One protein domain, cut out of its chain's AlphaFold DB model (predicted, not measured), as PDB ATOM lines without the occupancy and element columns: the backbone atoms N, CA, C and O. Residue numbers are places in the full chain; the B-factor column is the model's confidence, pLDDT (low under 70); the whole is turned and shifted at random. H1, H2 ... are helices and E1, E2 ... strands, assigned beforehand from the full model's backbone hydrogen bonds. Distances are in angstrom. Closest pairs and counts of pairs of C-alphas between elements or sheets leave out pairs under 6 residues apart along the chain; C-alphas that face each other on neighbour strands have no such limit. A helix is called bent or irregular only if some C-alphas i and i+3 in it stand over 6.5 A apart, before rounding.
ATOM      1  N   ALA A 141      30.771  12.960 -49.201       93.56
ATOM      2  CA  ALA A 141      31.337  14.175 -48.645       93.56
ATOM      3  C   ALA A 141      31.799  15.075 -49.800       93.56
ATOM      4  O   ALA A 141      32.349  14.601 -50.797       93.56
ATOM      5  N   MET A 142      31.564  16.372 -49.669       93.25
ATOM      6  CA  MET A 142      31.856  17.361 -50.701       93.25
ATOM      7  C   MET A 142      32.753  18.426 -50.105       93.25
ATOM      8  O   MET A 142      32.380  19.061 -49.121       93.25
ATOM      9  N   GLU A 143      33.934  18.625 -50.677       95.12
ATOM     10  CA  GLU A 143      34.895  19.565 -50.102       95.12
ATOM     11  C   GLU A 143      34.404  21.017 -50.133       95.12
ATOM     12  O   GLU A 143      34.669  21.757 -49.192       95.12
ATOM     13  N   ASP A 144      33.593  21.390 -51.131       92.62
ATOM     14  CA  ASP A 144      32.894  22.683 -51.187       92.62
ATOM     15  C   ASP A 144      32.118  22.986 -49.889       92.62
ATOM     16  O   ASP A 144      32.058  24.123 -49.427       92.62
ATOM     17  N   PHE A 145      31.541  21.951 -49.273       91.94
ATOM     18  CA  PHE A 145      30.746  22.071 -48.055       91.94
ATOM     19  C   PHE A 145      31.563  21.976 -46.768       91.94
ATOM     20  O   PHE A 145      31.031  22.287 -45.698       91.94
ATOM     21  N   HIS A 146      32.827  21.578 -46.857       92.69
ATOM     22  CA  HIS A 146      33.713  21.378 -45.716       92.69
ATOM     23  C   HIS A 146      35.093  21.982 -46.008       92.69
ATOM     24  O   HIS A 146      36.089  21.250 -46.062       92.69
ATOM     25  N   PRO A 147      35.150  23.307 -46.249       91.12
ATOM     26  CA  PRO A 147      36.399  23.995 -46.519       91.12
ATOM     27  C   PRO A 147      37.262  24.061 -45.258       91.12
ATOM     28  O   PRO A 147      36.759  24.010 -44.138       91.12
ATOM     29  N   GLY A 148      38.559  24.253 -45.467       91.56
ATOM     30  CA  GLY A 148      39.533  24.497 -44.407       91.56
ATOM     31  C   GLY A 148      40.952  24.113 -44.827       91.56
ATOM     32  O   GLY A 148      41.196  23.912 -46.030       91.56
ATOM     33  N   PRO A 149      41.910  24.049 -43.885       95.00
ATOM     34  CA  PRO A 149      43.328  23.883 -44.190       95.00
ATOM     35  C   PRO A 149      43.607  22.611 -44.996       95.00
ATOM     36  O   PRO A 149      43.208  21.509 -44.617       95.00
ATOM     37  N   LYS A 150      44.319  22.754 -46.122       96.81
ATOM     38  CA  LYS A 150      44.703  21.618 -46.966       96.81
ATOM     39  C   LYS A 150      45.809  20.812 -46.289       96.81
ATOM     40  O   LYS A 150      46.879  21.337 -45.996       96.81
ATOM     41  N   VAL A 151      45.582  19.515 -46.119       96.88
ATOM     42  CA  VAL A 151      46.539  18.562 -45.550       96.88
ATOM     43  C   VAL A 151      46.844  17.441 -46.551       96.88
ATOM     44  O   VAL A 151      46.009  17.130 -47.408       96.88
ATOM     45  N   PRO A 152      48.036  16.813 -46.490       97.56
ATOM     46  CA  PRO A 152      48.365  15.694 -47.365       97.56
ATOM     47  C   PRO A 152      47.468  14.487 -47.072       97.56
ATOM     48  O   PRO A 152      47.448  13.954 -45.960       97.56
ATOM     49  N   VAL A 153      46.782  13.997 -48.101       97.44
ATOM     50  CA  VAL A 153      45.973  12.778 -48.038       97.44
ATOM     51  C   VAL A 153      46.890  11.580 -48.225       97.44
ATOM     52  O   VAL A 153      47.524  11.442 -49.271       97.44
ATOM     53  N   LYS A 154      46.972  10.698 -47.226       97.56
ATOM     54  CA  LYS A 154      47.875   9.538 -47.248       97.56
ATOM     55  C   LYS A 154      47.114   8.237 -47.467       97.56
ATOM     56  O   LYS A 154      46.089   7.992 -46.833       97.56
ATOM     57  N   ASN A 155      47.669   7.365 -48.301       96.38
ATOM     58  CA  ASN A 155      47.172   6.004 -48.461       96.38
ATOM     59  C   ASN A 155      47.639   5.071 -47.327       96.38
ATOM     60  O   ASN A 155      48.467   5.479 -46.502       96.38
ATOM     61  N   PRO A 156      47.143   3.819 -47.254       96.00
ATOM     62  CA  PRO A 156      47.557   2.867 -46.221       96.00
ATOM     63  C   PRO A 156      49.070   2.609 -46.153       96.00
ATOM     64  O   PRO A 156      49.574   2.343 -45.067       96.00
ATOM     65  N   ALA A 157      49.792   2.753 -47.270       95.88
ATOM     66  CA  ALA A 157      51.252   2.648 -47.336       95.88
ATOM     67  C   ALA A 157      51.987   3.935 -46.900       95.88
ATOM     68  O   ALA A 157      53.209   3.986 -46.905       95.88
ATOM     69  N   GLY A 158      51.261   4.997 -46.538       95.94
ATOM     70  CA  GLY A 158      51.829   6.284 -46.131       95.94
ATOM     71  C   GLY A 158      52.167   7.233 -47.282       95.94
ATOM     72  O   GLY A 158      52.540   8.372 -47.011       95.94
ATOM     73  N   LYS A 159      51.979   6.814 -48.539       97.50
ATOM     74  CA  LYS A 159      52.205   7.648 -49.725       97.50
ATOM     75  C   LYS A 159      51.125   8.723 -49.835       97.50
ATOM     76  O   LYS A 159      49.936   8.424 -49.703       97.50
ATOM     77  N   THR A 160      51.535   9.954 -50.126       97.81
ATOM     78  CA  THR A 160      50.613  11.051 -50.441       97.81
ATOM     79  C   THR A 160      49.933  10.798 -51.787       97.81
ATOM     80  O   THR A 160      50.600  10.568 -52.794       97.81
ATOM     81  N   ILE A 161      48.602  10.828 -51.797       96.56
ATOM     82  CA  ILE A 161      47.749  10.618 -52.979       96.56
ATOM     83  C   ILE A 161      46.991  11.886 -53.401       96.56
ATOM     84  O   ILE A 161      46.318  11.899 -54.430       96.56
ATOM     85  N   GLY A 162      47.123  12.968 -52.635       96.44
ATOM     86  CA  GLY A 162      46.524  14.265 -52.924       96.44
ATOM     87  C   GLY A 162      46.615  15.207 -51.730       96.44
ATOM     88  O   GLY A 162      47.262  14.887 -50.732       96.44
ATOM     89  N   TYR A 163      45.951  16.353 -51.841       97.25
ATOM     90  CA  TYR A 163      45.801  17.339 -50.775       97.25
ATOM     91  C   TYR A 163      44.337  17.756 -50.717       97.25
ATOM     92  O   TYR A 163      43.743  18.035 -51.756       97.25
ATOM     93  N   ALA A 164      43.763  17.773 -49.520       97.44
ATOM     94  CA  ALA A 164      42.367  18.132 -49.299       97.44
ATOM     95  C   ALA A 164      42.197  18.745 -47.903       97.44
ATOM     96  O   ALA A 164      43.075  18.604 -47.054       97.44
ATOM     97  N   SER A 165      41.098  19.453 -47.681       97.12
ATOM     98  CA  SER A 165      40.746  20.138 -46.447       97.12
ATOM     99  C   SER A 165      40.558  19.115 -45.335       97.12
ATOM    100  O   SER A 165      39.969  18.050 -45.545       97.12
ATOM    101  N   GLN A 166      41.093  19.416 -44.155       95.44
ATOM    102  CA  GLN A 166      41.028  18.519 -43.006       95.44
ATOM    103  C   GLN A 166      39.574  18.173 -42.643       95.44
ATOM    104  O   GLN A 166      39.243  17.004 -42.450       95.44
ATOM    105  N   GLU A 167      38.702  19.174 -42.645       94.69
ATOM    106  CA  GLU A 167      37.274  19.090 -42.355       94.69
ATOM    107  C   GLU A 167      36.569  18.180 -43.365       94.69
ATOM    108  O   GLU A 167      35.787  17.306 -42.990       94.69
ATOM    109  N   PHE A 168      36.897  18.310 -44.652       96.12
ATOM    110  CA  PHE A 168      36.406  17.409 -45.692       96.12
ATOM    111  C   PHE A 168      36.838  15.958 -45.455       96.12
ATOM    112  O   PHE A 168      36.017  15.050 -45.564       96.12
ATOM    113  N   LEU A 169      38.100  15.715 -45.095       96.25
ATOM    114  CA  LEU A 169      38.593  14.361 -44.826       96.25
ATOM    115  C   LEU A 169      37.911  13.724 -43.606       96.25
ATOM    116  O   LEU A 169      37.646  12.519 -43.603       96.25
ATOM    117  N   GLU A 170      37.569  14.520 -42.592       93.81
ATOM    118  CA  GLU A 170      36.751  14.058 -41.471       93.81
ATOM    119  C   GLU A 170      35.353  13.631 -41.918       93.81
ATOM    120  O   GLU A 170      34.857  12.605 -41.451       93.81
ATOM    121  N   GLN A 171      34.743  14.348 -42.863       93.06
ATOM    122  CA  GLN A 171      33.465  13.937 -43.446       93.06
ATOM    123  C   GLN A 171      33.604  12.697 -44.328       93.06
ATOM    124  O   GLN A 171      32.780  11.798 -44.227       93.06
ATOM    125  N   VAL A 172      34.685  12.556 -45.105       94.00
ATOM    126  CA  VAL A 172      34.972  11.315 -45.854       94.00
ATOM    127  C   VAL A 172      35.059  10.109 -44.916       94.00
ATOM    128  O   VAL A 172      34.648   9.011 -45.283       94.00
ATOM    129  N   ARG A 173      35.570  10.279 -43.690       91.81
ATOM    130  CA  ARG A 173      35.578   9.208 -42.682       91.81
ATOM    131  C   ARG A 173      34.166   8.807 -42.246       91.81
ATOM    132  O   ARG A 173      33.947   7.626 -41.981       91.81
ATOM    133  N   TRP A 174      33.247   9.763 -42.131       88.06
ATOM    134  CA  TRP A 174      31.868   9.520 -41.698       88.06
ATOM    135  C   TRP A 174      30.991   8.959 -42.817       88.06
ATOM    136  O   TRP A 174      30.351   7.930 -42.619       88.06
ATOM    137  N   GLU A 175      31.037   9.583 -43.990       89.31
ATOM    138  CA  GLU A 175      30.264   9.221 -45.184       89.31
ATOM    139  C   GLU A 175      30.877   8.041 -45.965       89.31
ATOM    140  O   GLU A 175      30.296   7.506 -46.909       89.31
ATOM    141  N   GLY A 176      32.107   7.655 -45.625       89.75
ATOM    142  CA  GLY A 176      32.882   6.602 -46.280       89.75
ATOM    143  C   GLY A 176      33.568   7.046 -47.575       89.75
ATOM    144  O   GLY A 176      34.679   6.588 -47.855       89.75
ATOM    145  N   SER A 177      32.958   7.936 -48.360       93.44
ATOM    146  CA  SER A 177      33.500   8.428 -49.634       93.44
ATOM    147  C   SER A 177      33.241   9.927 -49.828       93.44
ATOM    148  O   SER A 177      32.258  10.460 -49.325       93.44
ATOM    149  N   GLY A 178      34.084  10.613 -50.603       93.56
ATOM    150  CA  GLY A 178      33.855  12.014 -50.967       93.56
ATOM    151  C   GLY A 178      34.630  12.497 -52.189       93.56
ATOM    152  O   GLY A 178      35.488  11.782 -52.711       93.56
ATOM    153  N   VAL A 179      34.312  13.715 -52.628       94.00
ATOM    154  CA  VAL A 179      34.880  14.390 -53.804       94.00
ATOM    155  C   VAL A 179      35.541  15.705 -53.383       94.00
ATOM    156  O   VAL A 179      34.899  16.563 -52.773       94.00
ATOM    157  N   GLY A 180      36.829  15.842 -53.700       93.50
ATOM    158  CA  GLY A 180      37.602  17.065 -53.502       93.50
ATOM    159  C   GLY A 180      37.278  18.150 -54.534       93.50
ATOM    160  O   GLY A 180      36.696  17.878 -55.584       93.50
ATOM    161  N   LEU A 181      37.716  19.380 -54.275       91.94
ATOM    162  CA  LEU A 181      37.618  20.525 -55.190       91.94
ATOM    163  C   LEU A 181      38.378  20.280 -56.501       91.94
ATOM    164  O   LEU A 181      37.992  20.799 -57.545       91.94
ATOM    165  N   ASP A 182      39.435  19.464 -56.456       89.62
ATOM    166  CA  ASP A 182      40.200  19.022 -57.629       89.62
ATOM    167  C   ASP A 182      39.514  17.880 -58.404       89.62
ATOM    168  O   ASP A 182      40.078  17.346 -59.359       89.62
ATOM    169  N   GLY A 183      38.307  17.479 -57.991       89.38
ATOM    170  CA  GLY A 183      37.542  16.378 -58.570       89.38
ATOM    171  C   GLY A 183      38.053  14.990 -58.177       89.38
ATOM    172  O   GLY A 183      37.431  13.988 -58.549       89.38
ATOM    173  N   LYS A 184      39.153  14.884 -57.415       93.06
ATOM    174  CA  LYS A 184      39.628  13.582 -56.940       93.06
ATOM    175  C   LYS A 184      38.657  13.015 -55.929       93.06
ATOM    176  O   LYS A 184      38.133  13.708 -55.059       93.06
ATOM    177  N   LYS A 185      38.467  11.705 -56.024       93.94
ATOM    178  CA  LYS A 185      37.598  10.972 -55.121       93.94
ATOM    179  C   LYS A 185      38.418  10.218 -54.095       93.94
ATOM    180  O   LYS A 185      39.371   9.522 -54.449       93.94
ATOM    181  N   TYR A 186      38.020  10.347 -52.836       95.12
ATOM    182  CA  TYR A 186      38.682   9.726 -51.698       95.12
ATOM    183  C   TYR A 186      37.713   8.816 -50.957       95.12
ATOM    184  O   TYR A 186      36.550   9.161 -50.756       95.12
ATOM    185  N   HIS A 187      38.196   7.648 -50.560       94.19
ATOM    186  CA  HIS A 187      37.467   6.666 -49.768       94.19
ATOM    187  C   HIS A 187      38.236   6.382 -48.483       94.19
ATOM    188  O   HIS A 187      39.451   6.174 -48.523       94.19
ATOM    189  N   TYR A 188      37.552   6.361 -47.342       93.06
ATOM    190  CA  TYR A 188      38.178   6.034 -46.068       93.06
ATOM    191  C   TYR A 188      38.661   4.578 -46.054       93.06
ATOM    192  O   TYR A 188      37.881   3.644 -46.193       93.06
ATOM    193  N   ALA A 189      39.957   4.361 -45.830       90.56
ATOM    194  CA  ALA A 189      40.568   3.034 -45.935       90.56
ATOM    195  C   ALA A 189      40.380   2.158 -44.677       90.56
ATOM    196  O   ALA A 189      41.117   1.190 -44.479       90.56
ATOM    197  N   GLY A 190      39.458   2.521 -43.780       86.19
ATOM    198  CA  GLY A 190      39.219   1.800 -42.526       86.19
ATOM    199  C   GLY A 190      40.299   2.003 -41.455       86.19
ATOM    200  O   GLY A 190      40.261   1.331 -40.427       86.19
ATOM    201  N   ARG A 191      41.264   2.910 -41.671       88.81
ATOM    202  CA  ARG A 191      42.340   3.227 -40.717       88.81
ATOM    203  C   ARG A 191      42.433   4.739 -40.494       88.81
ATOM    204  O   ARG A 191      42.401   5.469 -41.487       88.81
ATOM    205  N   PRO A 192      42.609   5.219 -39.247       90.25
ATOM    206  CA  PRO A 192      42.656   6.649 -38.948       90.25
ATOM    207  C   PRO A 192      43.626   7.419 -39.855       90.25
ATOM    208  O   PRO A 192      44.797   7.058 -39.979       90.25
ATOM    209  N   GLY A 193      43.117   8.462 -40.516       92.50
ATOM    210  CA  GLY A 193      43.898   9.319 -41.413       92.50
ATOM    211  C   GLY A 193      44.388   8.650 -42.704       92.50
ATOM    212  O   GLY A 193      45.282   9.195 -43.353       92.50
ATOM    213  N   LYS A 194      43.863   7.472 -43.073       95.75
ATOM    214  CA  LYS A 194      44.234   6.749 -44.298       95.75
ATOM    215  C   LYS A 194      43.070   6.676 -45.278       95.75
ATOM    216  O   LYS A 194      41.954   6.316 -44.902       95.75
ATOM    217  N   TYR A 195      43.367   6.935 -46.548       95.50
ATOM    218  CA  TYR A 195      42.376   7.008 -47.619       95.50
ATOM    219  C   TYR A 195      42.871   6.320 -48.891       95.50
ATOM    220  O   TYR A 195      44.068   6.252 -49.141       95.50
ATOM    221  N   ASN A 196      41.960   5.844 -49.727       93.81
ATOM    222  CA  ASN A 196      42.262   5.381 -51.078       93.81
ATOM    223  C   ASN A 196      41.687   6.373 -52.088       93.81
ATOM    224  O   ASN A 196      40.599   6.905 -51.870       93.81
TER     225      ASN A 196
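What this domain is: This is residues 141 to 196 of the 374 residues of an uncharacterized protein of Leptospiraceae bacterium (UniProt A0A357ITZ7). Two small strand hairpins, E1 with E2 and E3 with E4, stand apart from each other, and one short helix, H1, links them along the chain. H1 packs on the hairpin E3 E4 with residues 168 to 175 and meets the hairpin E1 E2 with residues 166 to 169, mostly beside E1, while unnamed stretches at the two ends of the printed part, residues 141 to 142 and 195 to 196, widen the hairpin E3 E4 by short pairings. The printed part has 56 residues with one named helix and four named strands, in the order E1, E2, H1, E3, E4; the two sheets, E1 - E2 and E3 - E4, are both antiparallel. The class is mixed, helices and strands, with 28 residues in named elements. The whole is compact, with a radius of gyration of the C-alphas of 9.6 A, and only just rounded, spanning 28 by 19 by 17 A.

Where its parts are: The printed part begins at Ala 141, whose C-alpha is at (31.337, 14.175, -48.645). The first named element is E1, residues 150 to 154, which begins with C-alpha 150 at (44.703, 21.618, -46.966) and is 12.5 A long from first to last C-alpha. E2, residues 160 to 165, is the longest strand by residues and measures 14.0 A. H1, residues 166 to 175, follows with no residue between; it measures 14.4 A and is not bent. E3, residues 177 to 179, is 7.4 A long. E4, residues 185 to 188, is 10.3 A long and ends with C-alpha 188 at (38.178, 6.034, -46.068). Residues 189 to 196 follow it with no named element.

How they stand to each other: E1 and E2 form a hairpin of antiparallel neighbours, with 147 degrees between their N-to-C directions. Among the C-alphas of this pair that face each other are those of Lys 150 and Ser 165, 4.3 A apart. N 151 and O 164 are within hydrogen-bond range at 2.8 A, as are N 153 and O 162 at 2.8 A. The closest C-alphas of E1 and H1 are those of Val 151 and Gln 166, 6.1 A apart. H1 and E3 come closest at the C-alphas of Val 172 and Gly 178, 5.3 A apart. H1 and E4 come closest at the C-alphas of Arg 173 and Tyr 188, also 5.3 A apart; the centres of these two elements are 9.1 A apart. In H1 every O i to N i+4 pair is within hydrogen-bond range. E3 and E4 form the second hairpin, antiparallel with 154 degrees between their directions. Across it N 178 and O 186 are 2.9 A apart, and N 186 and O 178 are 2.9 A apart, both within hydrogen-bond range. Residues 141 to 142 pair in parallel with residues 178 to 179 of E3, and residues 195 to 196 pair antiparallel with residues 187 to 188 of E4. E1 is apart from E3 and from E4, and E2 is apart from both as well.

The domain as a whole: The two C-alphas farthest apart are those of Phe 145 and Ala 157, at 28.3 A. The C-alphas of Ala 141 and Asn 196, the first and last printed residues, are 14.2 A apart. The printed part has no cut, and the links E1 to E2, E2 to H1, H1 to E3 and E3 to E4 are tight. The mean pLDDT of the printed part is 93.9, and no printed residue is under 70 in this predicted model.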